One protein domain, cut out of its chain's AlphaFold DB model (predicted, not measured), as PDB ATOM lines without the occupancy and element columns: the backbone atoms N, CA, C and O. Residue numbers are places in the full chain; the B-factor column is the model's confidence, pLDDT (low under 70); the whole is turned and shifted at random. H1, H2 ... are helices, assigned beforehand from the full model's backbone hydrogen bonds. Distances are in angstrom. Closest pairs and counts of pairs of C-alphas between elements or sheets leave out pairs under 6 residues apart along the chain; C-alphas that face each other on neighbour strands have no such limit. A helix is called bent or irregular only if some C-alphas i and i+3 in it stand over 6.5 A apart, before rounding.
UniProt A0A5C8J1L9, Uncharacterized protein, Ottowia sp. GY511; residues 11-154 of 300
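What this domain is: This is residues 11 to 154 of the 300 residues of an uncharacterized protein of Ottowia sp. GY511 (UniProt A0A5C8J1L9). Two helices, H2 and H7, cross near the middle of an elongated body, with H1, H4 and H5 round H2 on one side and H6 beside H7 on the other. The long H8 follows H7, runs past H6 and makes one end of the longest axis. The printed part has 144 residues with eight named helices, H1 to H8 in order along the chain, and no named strand; the class is all helix. The whole is compact, with a radius of gyration of the C-alphas of 14.9 A, and spans 50 by 30 by 29 A.

How they stand to each other: The longest helix, H8, residues 134 to 154, only just touches H6, residues 86 to 97, with 3 pairs of C-alphas within 8 A; the closest are those of Gln 88 and Trp 148, 7.7 A apart. H8 touches H6 with residues 144 to 148 alone, at a steep tilt of 51 degrees, opposite ways. H6 touches H7, residues 115 to 130, at a shallow tilt of 18 degrees, the same way; the closest C-alphas are those of Leu 89 and Val 119, 6.4 A apart. H7 touches the hub, H2, residues 21 to 35, at a steep tilt of 61 degrees, with C-alphas 27 and 121 closest at 4.5 A. H2 touches H5, residues 59 to 71, at a steep tilt of 45 degrees, opposite ways, with C-alphas 28 and 65 closest at 6.6 A. H1, residues 11 to 15, touches H2, with C-alphas 12 and 21 closest at 6.4 A. H4, residues 48 to 56, only just touches H2, with 3 pairs of C-alphas within 8 A, the closest 25 and 48 at 7.2 A. H3, residues 37 to 40, touches H2 only at the corner, with C-alphas 33 and 39 closest at 5.1 A. H2 and H8 are apart. Each O i to N i+4 pair is within hydrogen-bond range in H1, H2, H4, H5, H6 and H7, and 16 of 17 in H8; H3 is too short for one.

Where its parts are: H8 is 32.0 A long and ends at C-alpha 154, (-26.742, 13.728, -38.973); it is irregular, with C-alphas 151 and 154 7.0 A apart. H7 measures 22.1 A, H2 21.0 A, H5 18.4 A and H6 16.6 A. H1 begins at C-alpha 11, (-27.418, 56.244, -40.852).

The domain as a whole: The farthest C-alphas, those of Asn 57 and Pro 154, are 51.2 A apart. The printed part has no cut. The long links are residues 72 to 85 and 98 to 114. The mean pLDDT of the printed part is 90.2; residues 18 to 21 and 103 to 105 are under 70.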
ATOM      1  N   LEU A  11     -26.667  56.713 -39.695       86.44
ATOM      2  CA  LEU A  11     -27.418  56.244 -40.852       86.44
ATOM      3  C   LEU A  11     -28.903  56.034 -40.538       86.44
ATOM      4  O   LEU A  11     -29.738  56.430 -41.352       86.44
ATOM      5  N   SER A  12     -29.258  55.486 -39.374       84.12
ATOM      6  CA  SER A  12     -30.670  55.373 -38.992       84.12
ATOM      7  C   SER A  12     -31.335  56.739 -38.864       84.12
ATOM      8  O   SER A  12     -32.448  56.918 -39.352       84.12
ATOM      9  N   ILE A  13     -30.632  57.734 -38.304       86.56
ATOM     10  CA  ILE A  13     -31.103  59.128 -38.271       86.56
ATOM     11  C   ILE A  13     -31.270  59.669 -39.695       86.56
ATOM     12  O   ILE A  13     -32.317  60.225 -40.021       86.56
ATOM     13  N   TYR A  14     -30.267  59.483 -40.555       87.62
ATOM     14  CA  TYR A  14     -30.275  59.975 -41.932       87.62
ATOM     15  C   TYR A  14     -31.429  59.404 -42.773       87.62
ATOM     16  O   TYR A  14     -32.006  60.114 -43.601       87.62
ATOM     17  N   PHE A  15     -31.787  58.137 -42.555       86.75
ATOM     18  CA  PHE A  15     -32.893  57.478 -43.251       86.75
ATOM     19  C   PHE A  15     -34.230  57.524 -42.500       86.75
ATOM     20  O   PHE A  15     -35.247  57.134 -43.071       86.75
ATOM     21  N   GLY A  16     -34.254  58.008 -41.256       83.56
ATOM     22  CA  GLY A  16     -35.457  58.053 -40.424       83.56
ATOM     23  C   GLY A  16     -35.992  56.669 -40.039       83.56
ATOM     24  O   GLY A  16     -37.205  56.493 -39.933       83.56
ATOM     25  N   VAL A  17     -35.112  55.683 -39.856       80.44
ATOM     26  CA  VAL A  17     -35.470  54.303 -39.486       80.44
ATOM     27  C   VAL A  17     -34.986  53.977 -38.072       80.44
ATOM     28  O   VAL A  17     -34.095  54.634 -37.551       80.44
ATOM     29  N   ARG A  18     -35.592  52.982 -37.417       69.88
ATOM     30  CA  ARG A  18     -35.171  52.488 -36.093       69.88
ATOM     31  C   ARG A  18     -34.638  51.063 -36.237       69.88
ATOM     32  O   ARG A  18     -35.340  50.112 -35.919       69.88
ATOM     33  N   LEU A  19     -33.438  50.934 -36.796       67.75
ATOM     34  CA  LEU A  19     -32.758  49.660 -37.052       67.75
ATOM     35  C   LEU A  19     -31.366  49.701 -36.425       67.75
ATOM     36  O   LEU A  19     -30.794  50.776 -36.289       67.75
ATOM     37  N   ALA A  20     -30.803  48.546 -36.064       66.31
ATOM     38  CA  ALA A  20     -29.435  48.496 -35.559       66.31
ATOM     39  C   ALA A  20     -28.443  49.063 -36.595       66.31
ATOM     40  O   ALA A  20     -28.388  48.593 -37.739       66.31
ATOM     41  N   SER A  21     -27.637  50.044 -36.171       68.62
ATOM     42  CA  SER A  21     -26.705  50.791 -37.032       68.62
ATOM     43  C   SER A  21     -25.797  49.896 -37.882       68.62
ATOM     44  O   SER A  21     -25.552  50.194 -39.048       68.62
ATOM     45  N   GLU A  22     -25.339  48.769 -37.335       85.44
ATOM     46  CA  GLU A  22     -24.377  47.874 -37.983       85.44
ATOM     47  C   GLU A  22     -24.989  47.050 -39.126       85.44
ATOM     48  O   GLU A  22     -24.390  46.935 -40.200       85.44
ATOM     49  N   ARG A  23     -26.204  46.517 -38.938       87.81
ATOM     50  CA  ARG A  23     -26.921  45.775 -39.988       87.81
ATOM     51  C   ARG A  23     -27.298  46.703 -41.135       87.81
ATOM     52  O   ARG A  23     -27.079  46.371 -42.301       87.81
ATOM     53  N   LEU A  24     -27.803  47.888 -40.796       89.31
ATOM     54  CA  LEU A  24     -28.146  48.909 -41.775       89.31
ATOM     55  C   LEU A  24     -26.906  49.353 -42.558       89.31
ATOM     56  O   LEU A  24     -26.924  49.351 -43.786       89.31
ATOM     57  N   PHE A  25     -25.809  49.656 -41.862       91.75
ATOM     58  CA  PHE A  25     -24.528  49.986 -42.480       91.75
ATOM     59  C   PHE A  25     -24.066  48.885 -43.450       91.75
ATOM     60  O   PHE A  25     -23.731  49.171 -44.601       91.75
ATOM     61  N   SER A  26     -24.127  47.620 -43.024       92.81
ATOM     62  CA  SER A  26     -23.713  46.461 -43.825       92.81
ATOM     63  C   SER A  26     -24.535  46.302 -45.108       92.81
ATOM     64  O   SER A  26     -23.974  46.059 -46.183       92.81
ATOM     65  N   LEU A  27     -25.859  46.475 -45.023       93.69
ATOM     66  CA  LEU A  27     -26.739  46.413 -46.188       93.69
ATOM     67  C   LEU A  27     -26.487  47.576 -47.147       93.69
ATOM     68  O   LEU A  27     -26.314  47.349 -48.344       93.69
ATOM     69  N   VAL A  28     -26.440  48.810 -46.641       94.06
ATOM     70  CA  VAL A  28     -26.235  49.995 -47.486       94.06
ATOM     71  C   VAL A  28     -24.890  49.915 -48.202       94.06
ATOM     72  O   VAL A  28     -24.816  50.170 -49.404       94.06
ATOM     73  N   TRP A  29     -23.838  49.476 -47.511       94.31
ATOM     74  CA  TRP A  29     -22.540  49.260 -48.139       94.31
ATOM     75  C   TRP A  29     -22.586  48.143 -49.192       94.31
ATOM     76  O   TRP A  29     -22.038  48.303 -50.277       94.31
ATOM     77  N   THR A  30     -23.318  47.053 -48.948       94.56
ATOM     78  CA  THR A  30     -23.537  45.992 -49.953       94.56
ATOM     79  C   THR A  30     -24.279  46.505 -51.192       94.56
ATOM     80  O   THR A  30     -23.920  46.157 -52.320       94.56
ATOM     81  N   MET A  31     -25.273  47.380 -51.013       94.38
ATOM     82  CA  MET A  31     -25.970  48.040 -52.121       94.38
ATOM     83  C   MET A  31     -25.026  48.942 -52.921       94.38
ATOM     84  O   MET A  31     -25.024  48.873 -54.150       94.38
ATOM     85  N   ILE A  32     -24.194  49.736 -52.236       94.19
ATOM     86  CA  ILE A  32     -23.171  50.571 -52.878       94.19
ATOM     87  C   ILE A  32     -22.193  49.697 -53.658       94.19
ATOM     88  O   ILE A  32     -22.023  49.940 -54.839       94.19
ATOM     89  N   CYS A  33     -21.623  48.647 -53.065       93.62
ATOM     90  CA  CYS A  33     -20.686  47.748 -53.744       93.62
ATOM     91  C   CYS A  33     -21.293  47.053 -54.965       93.62
ATOM     92  O   CYS A  33     -20.591  46.773 -55.935       93.62
ATOM     93  N   THR A  34     -22.587  46.733 -54.913       91.81
ATOM     94  CA  THR A  34     -23.292  46.111 -56.041       91.81
ATOM     95  C   THR A  34     -23.516  47.109 -57.181       91.81
ATOM     96  O   THR A  34     -23.477  46.711 -58.343       91.81
ATOM     97  N   TYR A  35     -23.693  48.393 -56.863       91.19
ATOM     98  CA  TYR A  35     -23.826  49.479 -57.838       91.19
ATOM     99  C   TYR A  35     -22.470  49.975 -58.377       91.19
ATOM    100  O   TYR A  35     -22.304  50.130 -59.583       91.19
ATOM    101  N   ASP A  36     -21.494  50.175 -57.492       91.50
ATOM    102  CA  ASP A  36     -20.118  50.588 -57.763       91.50
ATOM    103  C   ASP A  36     -19.124  49.596 -57.122       91.50
ATOM    104  O   ASP A  36     -18.830  49.663 -55.920       91.50
ATOM    105  N   PRO A  37     -18.566  48.668 -57.922       89.94
ATOM    106  CA  PRO A  37     -17.638  47.648 -57.443       89.94
ATOM    107  C   PRO A  37     -16.358  48.180 -56.788       89.94
ATOM    108  O   PRO A  37     -15.700  47.420 -56.073       89.94
ATOM    109  N   GLN A  38     -15.975  49.445 -57.004       89.62
ATOM    110  CA  GLN A  38     -14.754  50.010 -56.416       89.62
ATOM    111  C   GLN A  38     -14.821  50.054 -54.882       89.62
ATOM    112  O   GLN A  38     -13.797  49.897 -54.212       89.62
ATOM    113  N   PHE A  39     -16.026  50.174 -54.321       89.50
ATOM    114  CA  PHE A  39     -16.261  50.199 -52.877       89.50
ATOM    115  C   PHE A  39     -16.084  48.842 -52.190       89.50
ATOM    116  O   PHE A  39     -16.015  48.789 -50.962       89.50
ATOM    117  N   GLN A  40     -15.974  47.743 -52.947       88.81
ATOM    118  CA  GLN A  40     -15.877  46.395 -52.381       88.81
ATOM    119  C   GLN A  40     -14.596  46.185 -51.558       88.81
ATOM    120  O   GLN A  40     -14.625  45.471 -50.552       88.81
ATOM    121  N   ASN A  41     -13.493  46.801 -51.992       88.25
ATOM    122  CA  ASN A  41     -12.165  46.625 -51.398       88.25
ATOM    123  C   ASN A  41     -11.746  47.789 -50.489       88.25
ATOM    124  O   ASN A  41     -10.775  47.656 -49.742       88.25
ATOM    125  N   GLN A  42     -12.447  48.922 -50.541       88.56
ATOM    126  CA  GLN A  42     -12.167  50.064 -49.670       88.56
ATOM    127  C   GLN A  42     -12.528  49.707 -48.233       88.56
ATOM    128  O   GLN A  42     -13.543  49.063 -48.021       88.56
ATOM    129  N   ASN A  43     -11.738  50.107 -47.240       86.38
ATOM    130  CA  ASN A  43     -12.152  49.946 -45.850       86.38
ATOM    131  C   ASN A  43     -12.866  51.214 -45.382       86.38
ATOM    132  O   ASN A  43     -12.222  52.184 -44.995       86.38
ATOM    133  N   ILE A  44     -14.195  51.193 -45.435       84.94
ATOM    134  CA  ILE A  44     -15.038  52.267 -44.902       84.94
ATOM    135  C   ILE A  44     -15.842  51.798 -43.688       84.94
ATOM    136  O   ILE A  44     -16.828  52.434 -43.332       84.94
ATOM    137  N   GLU A  45     -15.449  50.687 -43.052       82.69
ATOM    138  CA  GLU A  45     -16.195  50.078 -41.952       82.69
ATOM    139  C   GLU A  45     -16.449  51.079 -40.814       82.69
ATOM    140  O   GLU A  45     -15.541  51.725 -40.293       82.69
ATOM    141  N   GLY A  46     -17.723  51.245 -40.448       79.12
ATOM    142  CA  GLY A  46     -18.147  52.216 -39.441       79.12
ATOM    143  C   GLY A  46     -18.108  53.684 -39.887       79.12
ATOM    144  O   GLY A  46     -18.515  54.546 -39.109       79.12
ATOM    145  N   ASN A  47     -17.686  53.991 -41.119       86.62
ATOM    146  CA  ASN A  47     -17.665  55.344 -41.671       86.62
ATOM    147  C   ASN A  47     -19.000  55.683 -42.358       86.62
ATOM    148  O   ASN A  47     -19.154  55.638 -43.579       86.62
ATOM    149  N   SER A  48     -19.996  56.016 -41.538       87.69
ATOM    150  CA  SER A  48     -21.344  56.377 -42.000       87.69
ATOM    151  C   SER A  48     -21.379  57.663 -42.837       87.69
ATOM    152  O   SER A  48     -22.218  57.797 -43.726       87.69
ATOM    153  N   GLU A  49     -20.470  58.603 -42.574       89.44
ATOM    154  CA  GLU A  49     -20.386  59.877 -43.299       89.44
ATOM    155  C   GLU A  49     -19.974  59.663 -44.757       89.44
ATOM    156  O   GLU A  49     -20.545  60.282 -45.657       89.44
ATOM    157  N   GLU A  50     -19.056  58.724 -45.001       90.00
ATOM    158  CA  GLU A  50     -18.627  58.342 -46.346       90.00
ATOM    159  C   GLU A  50     -19.777  57.780 -47.185       90.00
ATOM    160  O   GLU A  50     -19.992  58.197 -48.326       90.00
ATOM    161  N   ILE A  51     -20.576  56.892 -46.585       90.75
ATOM    162  CA  ILE A  51     -21.786  56.342 -47.204       90.75
ATOM    163  C   ILE A  51     -22.770  57.464 -47.551       90.75
ATOM    164  O   ILE A  51     -23.274  57.520 -48.673       90.75
ATOM    165  N   ILE A  52     -23.041  58.378 -46.614       91.69
ATOM    166  CA  ILE A  52     -23.979  59.490 -46.834       91.69
ATOM    167  C   ILE A  52     -23.490  60.403 -47.960       91.69
ATOM    168  O   ILE A  52     -24.272  60.766 -48.842       91.69
ATOM    169  N   ARG A  53     -22.198  60.747 -47.954       92.56
ATOM    170  CA  ARG A  53     -21.559  61.568 -48.986       92.56
ATOM    171  C   ARG A  53     -21.724  60.944 -50.367       92.56
ATOM    172  O   ARG A  53     -22.149  61.634 -51.293       92.56
ATOM    173  N   TYR A  54     -21.468  59.643 -50.492       92.94
ATOM    174  CA  TYR A  54     -21.649  58.918 -51.748       92.94
ATOM    175  C   TYR A  54     -23.115  58.907 -52.210       92.94
ATOM    176  O   TYR A  54     -23.419  59.228 -53.360       92.94
ATOM    177  N   LEU A  55     -24.049  58.607 -51.303       93.38
ATOM    178  CA  LEU A  55     -25.477  58.544 -51.624       93.38
ATOM    179  C   LEU A  55     -26.077  59.899 -52.005       93.38
ATOM    180  O   LEU A  55     -26.974  59.948 -52.845       93.38
ATOM    181  N   ASN A  56     -25.588  61.002 -51.435       93.50
ATOM    182  CA  ASN A  56     -26.006  62.345 -51.841       93.50
ATOM    183  C   ASN A  56     -25.638  62.658 -53.298       93.50
ATOM    184  O   ASN A  56     -26.380  63.378 -53.962       93.50
ATOM    185  N   ASN A  57     -24.561  62.059 -53.812       92.81
ATOM    186  CA  ASN A  57     -24.140  62.196 -55.207       92.81
ATOM    187  C   ASN A  57     -24.840  61.198 -56.153       92.81
ATOM    188  O   ASN A  57     -24.693  61.305 -57.367       92.81
ATOM    189  N   SER A  58     -25.613  60.244 -55.620       92.12
ATOM    190  CA  SER A  58     -26.284  59.183 -56.382       92.12
ATOM    191  C   SER A  58     -27.762  59.068 -55.998       92.12
ATOM    192  O   SER A  58     -28.176  58.125 -55.320       92.12
ATOM    193  N   HIS A  59     -28.584  60.020 -56.457       88.69
ATOM    194  CA  HIS A  59     -30.001  60.120 -56.073       88.69
ATOM    195  C   HIS A  59     -30.797  58.826 -56.318       88.69
ATOM    196  O   HIS A  59     -31.545  58.387 -55.447       88.69
ATOM    197  N   GLY A  60     -30.609  58.172 -57.471       92.06
ATOM    198  CA  GLY A  60     -31.297  56.911 -57.779       92.06
ATOM    199  C   GLY A  60     -30.964  55.793 -56.786       92.06
ATOM    200  O   GLY A  60     -31.859  55.114 -56.288       92.06
ATOM    201  N   LEU A  61     -29.684  55.646 -56.429       92.75
ATOM    202  CA  LEU A  61     -29.256  54.671 -55.426       92.75
ATOM    203  C   LEU A  61     -29.798  55.024 -54.036       92.75
ATOM    204  O   LEU A  61     -30.258  54.138 -53.322       92.75
ATOM    205  N   ARG A  62     -29.793  56.307 -53.663       93.50
ATOM    206  CA  ARG A  62     -30.341  56.777 -52.385       93.50
ATOM    207  C   ARG A  62     -31.817  56.415 -52.222       93.50
ATOM    208  O   ARG A  62     -32.199  55.937 -51.154       93.50
ATOM    209  N   GLU A  63     -32.634  56.616 -53.253       91.69
ATOM    210  CA  GLU A  63     -34.054  56.246 -53.209       91.69
ATOM    211  C   GLU A  63     -34.249  54.725 -53.171       91.69
ATOM    212  O   GLU A  63     -35.063  54.229 -52.390       91.69
ATOM    213  N   ASN A  64     -33.435  53.961 -53.906       91.69
ATOM    214  CA  ASN A  64     -33.442  52.498 -53.812       91.69
ATOM    215  C   ASN A  64     -33.100  52.011 -52.397       91.69
ATOM    216  O   ASN A  64     -33.767  51.115 -51.881       91.69
ATOM    217  N   VAL A  65     -32.101  52.620 -51.749       93.12
ATOM    218  CA  VAL A  65     -31.736  52.322 -50.357       93.12
ATOM    219  C   VAL A  65     -32.900  52.629 -49.417       93.12
ATOM    220  O   VAL A  65     -33.276  51.767 -48.627       93.12
ATOM    221  N   LYS A  66     -33.524  53.809 -49.520       91.25
ATOM    222  CA  LYS A  66     -34.695  54.158 -48.695       91.25
ATOM    223  C   LYS A  66     -35.822  53.135 -48.838       91.25
ATOM    224  O   LYS A  66     -36.375  52.693 -47.832       91.25
ATOM    225  N   ASN A  67     -36.138  52.738 -50.069       89.50
ATOM    226  CA  ASN A  67     -37.183  51.752 -50.338       89.50
ATOM    227  C   ASN A  67     -36.830  50.377 -49.754       89.50
ATOM    228  O   ASN A  67     -37.678  49.751 -49.116       89.50
ATOM    229  N   MET A  68     -35.576  49.940 -49.904       90.12
ATOM    230  CA  MET A  68     -35.082  48.688 -49.326       90.12
ATOM    231  C   MET A  68     -35.221  48.690 -47.797       90.12
ATOM    232  O   MET A  68     -35.823  47.786 -47.222       90.12
ATOM    233  N   LEU A  69     -34.736  49.743 -47.135       89.00
ATOM    234  CA  LEU A  69     -34.782  49.863 -45.675       89.00
ATOM    235  C   LEU A  69     -36.213  49.919 -45.128       89.00
ATOM    236  O   LEU A  69     -36.468  49.442 -44.025       89.00
ATOM    237  N   ARG A  70     -37.150  50.492 -45.889       85.38
ATOM    238  CA  ARG A  70     -38.538  50.658 -45.451       85.38
ATOM    239  C   ARG A  70     -39.387  49.401 -45.623       85.38
ATOM    240  O   ARG A  70     -40.292  49.182 -44.822       85.38
ATOM    241  N   TYR A  71     -39.138  48.609 -46.665       83.56
ATOM    242  CA  TYR A  71     -40.083  47.565 -47.078       83.56
ATOM    243  C   TYR A  71     -39.489  46.166 -47.181       83.56
ATOM    244  O   TYR A  71     -40.245  45.197 -47.204       83.56
ATOM    245  N   ALA A  72     -38.169  46.035 -47.269       85.25
ATOM    246  CA  ALA A  72     -37.552  44.825 -47.793       85.25
ATOM    247  C   ALA A  72     -36.703  44.047 -46.776       85.25
ATOM    248  O   ALA A  72     -36.220  42.965 -47.097       85.25
ATOM    249  N   LEU A  73     -36.566  44.557 -45.551       88.69
ATOM    250  CA  LEU A  73     -35.807  43.906 -44.485       88.69
ATOM    251  C   LEU A  73     -36.591  42.784 -43.807       88.69
ATOM    252  O   LEU A  73     -37.798  42.889 -43.578       88.69
ATOM    253  N   ILE A  74     -35.872  41.734 -43.421       91.25
ATOM    254  CA  ILE A  74     -36.368  40.721 -42.484       91.25
ATOM    255  C   ILE A  74     -36.288  41.304 -41.057       91.25
ATOM    256  O   ILE A  74     -35.271  41.911 -40.733       91.25
ATOM    257  N   PRO A  75     -37.287  41.168 -40.175       89.88
ATOM    258  CA  PRO A  75     -37.166  41.615 -38.783       89.88
ATOM    259  C   PRO A  75     -35.997  40.935 -38.049       89.88
ATOM    260  O   PRO A  75     -35.704  39.769 -38.310       89.88
ATOM    261  N   ASP A  76     -35.323  41.649 -37.139       88.38
ATOM    262  CA  ASP A  76     -34.137  41.130 -36.427       88.38
ATOM    263  C   ASP A  76     -34.437  39.834 -35.654       88.38
ATOM    264  O   ASP A  76     -33.677  38.878 -35.754       88.38
ATOM    265  N   GLU A  77     -35.597  39.759 -34.995       90.62
ATOM    266  CA  GLU A  77     -36.074  38.572 -34.262       90.62
ATOM    267  C   GLU A  77     -36.164  37.307 -35.131       90.62
ATOM    268  O   GLU A  77     -36.056  36.183 -34.643       90.62
ATOM    269  N   ASN A  78     -36.323  37.461 -36.449       92.94
ATOM    270  CA  ASN A  78     -36.342  36.336 -37.375       92.94
ATOM    271  C   ASN A  78     -34.938  35.923 -37.839       92.94
ATOM    272  O   ASN A  78     -34.806  34.896 -38.502       92.94
ATOM    273  N   LEU A  79     -33.891  36.676 -37.509       93.50
ATOM    274  CA  LEU A  79     -32.503  36.384 -37.877       93.50
ATOM    275  C   LEU A  79     -31.661  35.858 -36.707       93.50
ATOM    276  O   LEU A  79     -30.506  35.487 -36.920       93.50
ATOM    277  N   ASP A  80     -32.225  35.765 -35.501       92.94
ATOM    278  CA  ASP A  80     -31.522  35.304 -34.293       92.94
ATOM    279  C   ASP A  80     -30.963  33.877 -34.414       92.94
ATOM    280  O   ASP A  80     -29.962  33.535 -33.785       92.94
ATOM    281  N   TRP A  81     -31.557  33.044 -35.273       96.31
ATOM    282  CA  TRP A  81     -31.064  31.692 -35.543       96.31
ATOM    283  C   TRP A  81     -29.737  31.673 -36.329       96.31
ATOM    284  O   TRP A  81     -29.067  30.636 -36.372       96.31
ATOM    285  N   ILE A  82     -29.342  32.792 -36.952       95.94
ATOM    286  CA  ILE A  82     -28.077  32.942 -37.682       95.94
ATOM    287  C   ILE A  82     -26.977  33.365 -36.704       95.94
ATOM    288  O   ILE A  82     -26.939  34.496 -36.215       95.94
ATOM    289  N   THR A  83     -26.035  32.458 -36.470       95.31
ATOM    290  CA  THR A  83     -24.893  32.607 -35.555       95.31
ATOM    291  C   THR A  83     -23.596  32.928 -36.306       95.31
ATOM    292  O   THR A  83     -23.553  32.912 -37.536       95.31
ATOM    293  N   ASP A  84     -22.501  33.155 -35.576       94.44
ATOM    294  CA  ASP A  84     -21.155  33.323 -36.147       94.44
ATOM    295  C   ASP A  84     -20.482  32.004 -36.585       94.44
ATOM    296  O   ASP A  84     -19.298  31.990 -36.932       94.44
ATOM    297  N   SER A  85     -21.204  30.874 -36.593       94.06
ATOM    298  CA  SER A  85     -20.655  29.597 -37.070       94.06
ATOM    299  C   SER A  85     -20.231  29.697 -38.536       94.06
ATOM    300  O   SER A  85     -21.054  29.889 -39.434       94.06
ATOM    301  N   LYS A  86     -18.940  29.464 -38.805       92.31
ATOM    302  CA  LYS A  86     -18.376  29.438 -40.162       92.31
ATOM    303  C   LYS A  86     -19.148  28.474 -41.063       92.31
ATOM    304  O   LYS A  86     -19.438  28.823 -42.213       92.31
ATOM    305  N   ARG A  87     -19.490  27.281 -40.561       94.12
ATOM    306  CA  ARG A  87     -20.292  26.298 -41.302       94.12
ATOM    307  C   ARG A  87     -21.669  26.848 -41.661       94.12
ATOM    308  O   ARG A  87     -22.021  26.816 -42.838       94.12
ATOM    309  N   GLN A  88     -22.410  27.375 -40.686       96.31
ATOM    310  CA  GLN A  88     -23.757  27.906 -40.918       96.31
ATOM    311  C   GLN A  88     -23.733  29.052 -41.934       96.31
ATOM    312  O   GLN A  88     -24.483  29.039 -42.906       96.31
ATOM    313  N   LEU A  89     -22.817  30.003 -41.762       95.56
ATOM    314  CA  LEU A  89     -22.664  31.146 -42.660       95.56
ATOM    315  C   LEU A  89     -22.314  30.713 -44.094       95.56
ATOM    316  O   LEU A  89     -22.879  31.226 -45.061       95.56
ATOM    317  N   THR A  90     -21.428  29.723 -44.245       92.81
ATOM    318  CA  THR A  90     -21.088  29.136 -45.555       92.81
ATOM    319  C   THR A  90     -22.291  28.423 -46.175       92.81
ATOM    320  O   THR A  90     -22.544  28.557 -47.375       92.81
ATOM    321  N   TRP A  91     -23.045  27.678 -45.365       95.19
ATOM    322  CA  TRP A  91     -24.242  26.970 -45.798       95.19
ATOM    323  C   TRP A  91     -25.322  27.940 -46.290       95.19
ATOM    324  O   TRP A  91     -25.821  27.748 -47.394       95.19
ATOM    325  N   ILE A  92     -25.608  29.022 -45.555       95.75
ATOM    326  CA  ILE A  92     -26.597  30.044 -45.946       95.75
ATOM    327  C   ILE A  92     -26.223  30.675 -47.292       95.75
ATOM    328  O   ILE A  92     -27.050  30.728 -48.205       95.75
ATOM    329  N   PHE A  93     -24.965  31.100 -47.460       91.88
ATOM    330  CA  PHE A  93     -24.494  31.652 -48.735       91.88
ATOM    331  C   PHE A  93     -24.728  30.689 -49.905       91.88
ATOM    332  O   PHE A  93     -25.216  31.094 -50.962       91.88
ATOM    333  N   ASN A  94     -24.383  29.413 -49.724       90.50
ATOM    334  CA  ASN A  94     -24.549  28.393 -50.757       90.50
ATOM    335  C   ASN A  94     -26.021  28.055 -51.012       90.50
ATOM    336  O   ASN A  94     -26.397  27.831 -52.163       90.50
ATOM    337  N   TYR A  95     -26.848  28.061 -49.965       92.94
ATOM    338  CA  TYR A  95     -28.285  27.842 -50.053       92.94
ATOM    339  C   TYR A  95     -28.922  28.894 -50.965       92.94
ATOM    340  O   TYR A  95     -29.536  28.535 -51.969       92.94
ATOM    341  N   ILE A  96     -28.665  30.183 -50.715       93.12
ATOM    342  CA  ILE A  96     -29.204  31.272 -51.543       93.12
ATOM    343  C   ILE A  96     -28.655  31.198 -52.979       93.12
ATOM    344  O   ILE A  96     -29.413  31.307 -53.940       93.12
ATOM    345  N   LYS A  97     -27.351  30.938 -53.160       89.38
ATOM    346  CA  LYS A  97     -26.729  30.806 -54.496       89.38
ATOM    347  C   LYS A  97     -27.248  29.629 -55.323       89.38
ATOM    348  O   LYS A  97     -27.093  29.641 -56.546       89.38
ATOM    349  N   SER A  98     -27.802  28.608 -54.669       88.62
ATOM    350  CA  SER A  98     -28.376  27.438 -55.337       88.62
ATOM    351  C   SER A  98     -29.764  27.701 -55.926       88.62
ATOM    352  O   SER A  98     -30.229  26.917 -56.753       88.62
ATOM    353  N   ILE A  99     -30.410  28.807 -55.541       89.56
ATOM    354  CA  ILE A  99     -31.744  29.157 -56.017       89.56
ATOM    355  C   ILE A  99     -31.670  29.525 -57.505       89.56
ATOM    356  O   ILE A  99     -30.867  30.385 -57.892       89.56
ATOM    357  N   PRO A 100     -32.507  28.913 -58.364       84.94
ATOM    358  CA  PRO A 100     -32.559  29.253 -59.778       84.94
ATOM    359  C   PRO A 100     -32.777  30.754 -59.988       84.94
ATOM    360  O   PRO A 100     -33.720  31.345 -59.472       84.94
ATOM    361  N   GLY A 101     -31.889  31.384 -60.756       79.62
ATOM    362  CA  GLY A 101     -31.958  32.817 -61.045       79.62
ATOM    363  C   GLY A 101     -31.248  33.730 -60.040       79.62
ATOM    364  O   GLY A 101     -30.981  34.875 -60.397       79.62
ATOM    365  N   ALA A 102     -30.828  33.240 -58.867       79.19
ATOM    366  CA  ALA A 102     -30.064  34.038 -57.899       79.19
ATOM    367  C   ALA A 102     -28.683  34.483 -58.422       79.19
ATOM    368  O   ALA A 102     -28.092  35.418 -57.895       79.19
ATOM    369  N   GLN A 103     -28.174  33.844 -59.480       68.50
ATOM    370  CA  GLN A 103     -26.884  34.177 -60.099       68.50
ATOM    371  C   GLN A 103     -26.972  35.227 -61.218       68.50
ATOM    372  O   GLN A 103     -25.947  35.590 -61.790       68.50
ATOM    373  N   LYS A 104     -28.173  35.722 -61.557       66.25
ATOM    374  CA  LYS A 104     -28.367  36.649 -62.690       66.25
ATOM    375  C   LYS A 104     -27.715  38.020 -62.485       66.25
ATOM    376  O   LYS A 104     -27.499  38.738 -63.457       66.25
ATOM    377  N   SER A 105     -27.386  38.401 -61.253       66.12
ATOM    378  CA  SER A 105     -26.622  39.618 -60.970       66.12
ATOM    379  C   SER A 105     -25.673  39.371 -59.798       66.12
ATOM    380  O   SER A 105     -26.120  38.892 -58.755       66.12
ATOM    381  N   PRO A 106     -24.366  39.656 -59.944       79.44
ATOM    382  CA  PRO A 106     -23.410  39.410 -58.879       79.44
ATOM    383  C   PRO A 106     -23.632  40.419 -57.751       79.44
ATOM    384  O   PRO A 106     -23.252  41.582 -57.865       79.44
ATOM    385  N   ILE A 107     -24.233  39.965 -56.653       88.25
ATOM    386  CA  ILE A 107     -24.279  40.730 -55.405       88.25
ATOM    387  C   ILE A 107     -22.844  40.839 -54.888       88.25
ATOM    388  O   ILE A 107     -22.173  39.823 -54.669       88.25
ATOM    389  N   ARG A 108     -22.362  42.070 -54.706       91.19
ATOM    390  CA  ARG A 108     -21.004  42.342 -54.226       91.19
ATOM    391  C   ARG A 108     -21.067  42.752 -52.769       91.19
ATOM    392  O   ARG A 108     -21.576  43.817 -52.439       91.19
ATOM    393  N   VAL A 109     -20.532  41.900 -51.905       90.38
ATOM    394  CA  VAL A 109     -20.480  42.152 -50.464       90.38
ATOM    395  C   VAL A 109     -19.101  42.719 -50.100       90.38
ATOM    396  O   VAL A 109     -18.096  42.196 -50.604       90.38
ATOM    397  N   PRO A 110     -19.020  43.762 -49.252       91.88
ATOM    398  CA  PRO A 110     -17.751  44.300 -48.775       91.88
ATOM    399  C   PRO A 110     -16.909  43.247 -48.049       91.88
ATOM    400  O   PRO A 110     -17.423  42.486 -47.224       91.88
ATOM    401  N   ILE A 111     -15.603  43.217 -48.322       91.00
ATOM    402  CA  ILE A 111     -14.716  42.181 -47.765       91.00
ATOM    403  C   ILE A 111     -14.395  42.387 -46.281       91.00
ATOM    404  O   ILE A 111     -14.114  41.405 -45.594       91.00
ATOM    405  N   HIS A 112     -14.456  43.637 -45.810       91.50
ATOM    406  CA  HIS A 112     -14.045  44.044 -44.459       91.50
ATOM    407  C   HIS A 112     -15.112  43.795 -43.392       91.50
ATOM    408  O   HIS A 112     -14.779  43.719 -42.220       91.50
ATOM    409  N   LEU A 113     -16.377  43.600 -43.781       91.31
ATOM    410  CA  LEU A 113     -17.440  43.257 -42.835       91.31
ATOM    411  C   LEU A 113     -17.163  41.915 -42.144       91.31
ATOM    412  O   LEU A 113     -16.608  40.995 -42.752       91.31
ATOM    413  N   SER A 114     -17.650  41.743 -40.915       92.56
ATOM    414  CA  SER A 114     -17.690  40.421 -40.278       92.56
ATOM    415  C   SER A 114     -18.426  39.408 -41.167       92.56
ATOM    416  O   SER A 114     -19.341  39.757 -41.920       92.56
ATOM    417  N   LYS A 115     -18.060  38.121 -41.104       93.25
ATOM    418  CA  LYS A 115     -18.682  37.103 -41.971       93.25
ATOM    419  C   LYS A 115     -20.187  36.981 -41.761       93.25
ATOM    420  O   LYS A 115     -20.910  36.778 -42.735       93.25
ATOM    421  N   ARG A 116     -20.656  37.153 -40.526       94.25
ATOM    422  CA  ARG A 116     -22.084  37.171 -40.214       94.25
ATOM    423  C   ARG A 116     -22.789  38.354 -40.871       94.25
ATOM    424  O   ARG A 116     -23.792  38.152 -41.550       94.25
ATOM    425  N   ASN A 117     -22.219  39.553 -40.777       93.31
ATOM    426  CA  ASN A 117     -22.778  40.738 -41.428       93.31
ATOM    427  C   ASN A 117     -22.757  40.626 -42.955       93.31
ATOM    428  O   ASN A 117     -23.717  41.035 -43.603       93.31
ATOM    429  N   GLN A 118     -21.713  40.016 -43.530       93.75
ATOM    430  CA  GLN A 118     -21.662  39.710 -44.962       93.75
ATOM    431  C   GLN A 118     -22.847  38.827 -45.390       93.75
ATOM    432  O   GLN A 118     -23.492  39.114 -46.397       93.75
ATOM    433  N   VAL A 119     -23.148  37.766 -44.629       94.88
ATOM    434  CA  VAL A 119     -24.280  36.862 -44.905       94.88
ATOM    435  C   VAL A 119     -25.617  37.578 -44.766       94.88
ATOM    436  O   VAL A 119     -26.453  37.466 -45.659       94.88
ATOM    437  N   ILE A 120     -25.825  38.307 -43.666       94.56
ATOM    438  CA  ILE A 120     -27.099  38.988 -43.400       94.56
ATOM    439  C   ILE A 120     -27.365  40.053 -44.464       94.56
ATOM    440  O   ILE A 120     -28.444  40.065 -45.049       94.56
ATOM    441  N   ALA A 121     -26.372  40.883 -44.797       93.88
ATOM    442  CA  ALA A 121     -26.519  41.894 -45.840       93.88
ATOM    443  C   ALA A 121     -26.803  41.274 -47.218       93.88
ATOM    444  O   ALA A 121     -27.612  41.801 -47.980       93.88
ATOM    445  N   TYR A 122     -26.180  40.132 -47.529       94.06
ATOM    446  CA  TYR A 122     -26.468  39.387 -48.754       94.06
ATOM    447  C   TYR A 122     -27.901  38.841 -48.771       94.06
ATOM    448  O   TYR A 122     -28.585  38.960 -49.788       94.06
ATOM    449  N   LEU A 123     -28.361  38.258 -47.659       94.25
ATOM    450  CA  LEU A 123     -29.723  37.748 -47.503       94.25
ATOM    451  C   LEU A 123     -30.758  38.871 -47.636       94.25
ATOM    452  O   LEU A 123     -31.708  38.723 -48.404       94.25
ATOM    453  N   ASP A 124     -30.564  39.990 -46.940       93.56
ATOM    454  CA  ASP A 124     -31.447  41.156 -47.012       93.56
ATOM    455  C   ASP A 124     -31.518  41.708 -48.438       93.56
ATOM    456  O   ASP A 124     -32.606  41.871 -48.986       93.56
ATOM    457  N   TYR A 125     -30.366  41.913 -49.081       93.12
ATOM    458  CA  TYR A 125     -30.315  42.415 -50.452       93.12
ATOM    459  C   TYR A 125     -31.003  41.465 -51.440       93.12
ATOM    460  O   TYR A 125     -31.844  41.881 -52.241       93.12
ATOM    461  N   TRP A 126     -30.646  40.177 -51.403       93.44
ATOM    462  CA  TRP A 126     -31.199  39.183 -52.318       93.44
ATOM    463  C   TRP A 126     -32.706  39.027 -52.114       93.44
ATOM    464  O   TRP A 126     -33.469  39.095 -53.077       93.44
ATOM    465  N   SER A 127     -33.148  38.862 -50.867       92.94
ATOM    466  CA  SER A 127     -34.559  38.646 -50.550       92.94
ATOM    467  C   SER A 127     -35.401  39.894 -50.831       92.94
ATOM    468  O   SER A 127     -36.519  39.776 -51.331       92.94
ATOM    469  N   GLY A 128     -34.853  41.088 -50.603       92.00
ATOM    470  CA  GLY A 128     -35.519  42.352 -50.889       92.00
ATOM    471  C   GLY A 128     -35.689  42.658 -52.375       92.00
ATOM    472  O   GLY A 128     -36.654  43.311 -52.761       92.00
ATOM    473  N   THR A 129     -34.778  42.163 -53.213       90.31
ATOM    474  CA  THR A 129     -34.838  42.329 -54.676       90.31
ATOM    475  C   THR A 129     -35.541  41.179 -55.395       90.31
ATOM    476  O   THR A 129     -36.055  41.378 -56.493       90.31
ATOM    477  N   SER A 130     -35.565  39.982 -54.803       91.06
ATOM    478  CA  SER A 130     -36.053  38.763 -55.462       91.06
ATOM    479  C   SER A 130     -37.423  38.300 -54.975       91.06
ATOM    480  O   SER A 130     -38.082  37.544 -55.688       91.06
ATOM    481  N   LEU A 131     -37.855  38.701 -53.774       92.19
ATOM    482  CA  LEU A 131     -39.122  38.261 -53.188       92.19
ATOM    483  C   LEU A 131     -40.135  39.413 -53.128       92.19
ATOM    484  O   LEU A 131     -39.768  40.537 -52.778       92.19
ATOM    485  N   PRO A 132     -41.416  39.141 -53.439       90.25
ATOM    486  CA  PRO A 132     -42.410  40.184 -53.691       90.25
ATOM    487  C   PRO A 132     -42.789  40.983 -52.438       90.25
ATOM    488  O   PRO A 132     -43.028  42.184 -52.522       90.25
ATOM    489  N   ASP A 133     -42.822  40.344 -51.269       91.44
ATOM    490  CA  ASP A 133     -43.335  40.944 -50.038       91.44
ATOM    491  C   ASP A 133     -42.689  40.357 -48.772       91.44
ATOM    492  O   ASP A 133     -41.851  39.451 -48.818       91.44
ATOM    493  N   VAL A 134     -43.054  40.928 -47.620       90.19
ATOM    494  CA  VAL A 134     -42.479  40.570 -46.319       90.19
ATOM    495  C   VAL A 134     -42.845  39.148 -45.896       90.19
ATOM    496  O   VAL A 134     -42.012  38.467 -45.305       90.19
ATOM    497  N   LEU A 135     -44.038  38.657 -46.246       93.56
ATOM    498  CA  LEU A 135     -44.469  37.303 -45.899       93.56
ATOM    499  C   LEU A 135     -43.659  36.266 -46.677       93.56
ATOM    500  O   LEU A 135     -43.215  35.278 -46.093       93.56
ATOM    501  N   ALA A 136     -43.387  36.517 -47.960       94.94
ATOM    502  CA  ALA A 136     -42.509  35.676 -48.767       94.94
ATOM    503  C   ALA A 136     -41.081  35.626 -48.191       94.94
ATOM    504  O   ALA A 136     -40.484  34.551 -48.117       94.94
ATOM    505  N   ARG A 137     -40.549  36.765 -47.726       94.44
ATOM    506  CA  ARG A 137     -39.228  36.840 -47.073       94.44
ATOM    507  C   ARG A 137     -39.185  36.070 -45.754       94.44
ATOM    508  O   ARG A 137     -38.260  35.289 -45.536       94.44
ATOM    509  N   LEU A 138     -40.198  36.243 -44.905       95.75
ATOM    510  CA  LEU A 138     -40.324  35.515 -43.640       95.75
ATOM    511  C   LEU A 138     -40.455  34.006 -43.869       95.75
ATOM    512  O   LEU A 138     -39.745  33.226 -43.236       95.75
ATOM    513  N   GLY A 139     -41.304  33.594 -44.814       96.69
ATOM    514  CA  GLY A 139     -41.479  32.190 -45.181       96.69
ATOM    515  C   GLY A 139     -40.201  31.567 -45.744       96.69
ATOM    516  O   GLY A 139     -39.849  30.440 -45.381       96.69
ATOM    517  N   PHE A 140     -39.462  32.309 -46.574       96.06
ATOM    518  CA  PHE A 140     -38.156  31.884 -47.072       96.06
ATOM    519  C   PHE A 140     -37.151  31.696 -45.931       96.06
ATOM    520  O   PHE A 140     -36.526  30.641 -45.831       96.06
ATOM    521  N   ASN A 141     -37.032  32.683 -45.040       96.94
ATOM    522  CA  ASN A 141     -36.126  32.616 -43.897       96.94
ATOM    523  C   ASN A 141     -36.469  31.449 -42.953       96.94
ATOM    524  O   ASN A 141     -35.578  30.691 -42.580       96.94
ATOM    525  N   HIS A 142     -37.752  31.236 -42.652       97.12
ATOM    526  CA  HIS A 142     -38.203  30.092 -41.855       97.12
ATOM    527  C   HIS A 142     -37.869  28.753 -42.536       97.12
ATOM    528  O   HIS A 142     -37.355  27.833 -41.903       97.12
ATOM    529  N   THR A 143     -38.103  28.645 -43.847       97.12
ATOM    530  CA  THR A 143     -37.749  27.446 -44.627       97.12
ATOM    531  C   THR A 143     -36.245  27.183 -44.587       97.12
ATOM    532  O   THR A 143     -35.807  26.043 -44.428       97.12
ATOM    533  N   MET A 144     -35.442  28.238 -44.706       97.06
ATOM    534  CA  MET A 144     -33.990  28.159 -44.613       97.06
ATOM    535  C   MET A 144     -33.546  27.694 -43.217       97.06
ATOM    536  O   MET A 144     -32.732  26.777 -43.126       97.06
ATOM    537  N   GLN A 145     -34.134  28.228 -42.145       97.62
ATOM    538  CA  GLN A 145     -33.886  27.766 -40.777       97.62
ATOM    539  C   GLN A 145     -34.231  26.277 -40.604       97.62
ATOM    540  O   GLN A 145     -33.391  25.497 -40.158       97.62
ATOM    541  N   SER A 146     -35.427  25.848 -41.020       97.25
ATOM    542  CA  SER A 146     -35.841  24.439 -40.935       97.25
ATOM    543  C   SER A 146     -34.909  23.511 -41.724       97.25
ATOM    544  O   SER A 146     -34.580  22.412 -41.275       97.25
ATOM    545  N   ASN A 147     -34.439  23.947 -42.895       95.62
ATOM    546  CA  ASN A 147     -33.479  23.182 -43.690       95.62
ATOM    547  C   ASN A 147     -32.112  23.085 -43.007       95.62
ATOM    548  O   ASN A 147     -31.498  22.021 -43.054       95.62
ATOM    549  N   TRP A 148     -31.659  24.142 -42.335       96.25
ATOM    550  CA  TRP A 148     -30.444  24.105 -41.522       96.25
ATOM    551  C   TRP A 148     -30.568  23.124 -40.344       96.25
ATOM    552  O   TRP A 148     -29.673  22.312 -40.095       96.25
ATOM    553  N   GLU A 149     -31.710  23.125 -39.658       95.31
ATOM    554  CA  GLU A 149     -31.999  22.171 -38.582       95.31
ATOM    555  C   GLU A 149     -32.009  20.726 -39.093       95.31
ATOM    556  O   GLU A 149     -31.476  19.830 -38.442       95.31
ATOM    557  N   ILE A 150     -32.567  20.469 -40.280       92.69
ATOM    558  CA  ILE A 150     -32.529  19.141 -40.910       92.69
ATOM    559  C   ILE A 150     -31.099  18.758 -41.306       92.69
ATOM    560  O   ILE A 150     -30.690  17.625 -41.040       92.69
ATOM    561  N   GLN A 151     -30.345  19.688 -41.903       91.06
ATOM    562  CA  GLN A 151     -28.966  19.484 -42.357       91.06
ATOM    563  C   GLN A 151     -28.042  19.053 -41.212       91.06
ATOM    564  O   GLN A 151     -27.137  18.250 -41.425       91.06
ATOM    565  N   THR A 152     -28.281  19.552 -39.999       93.81
ATOM    566  CA  THR A 152     -27.442  19.291 -38.817       93.81
ATOM    567  C   THR A 152     -27.838  18.032 -38.036       93.81
ATOM    568  O   THR A 152     -27.045  17.523 -37.243       93.81
ATOM    569  N   LYS A 153     -29.013  17.427 -38.286       92.12
ATOM    570  CA  LYS A 153     -29.436  16.170 -37.617       92.12
ATOM    571  C   LYS A 153     -28.407  15.029 -37.707       92.12
ATOM    572  O   LYS A 153     -28.236  14.316 -36.711       92.12
ATOM    573  N   PRO A 154     -27.727  14.799 -38.848       91.88
ATOM    574  CA  PRO A 154     -26.742  13.728 -38.973       91.88
ATOM    575  C   PRO A 154     -25.425  13.992 -38.229       91.88
ATOM    576  O   PRO A 154     -24.640  13.056 -38.074       91.88
TER     577      PRO A 154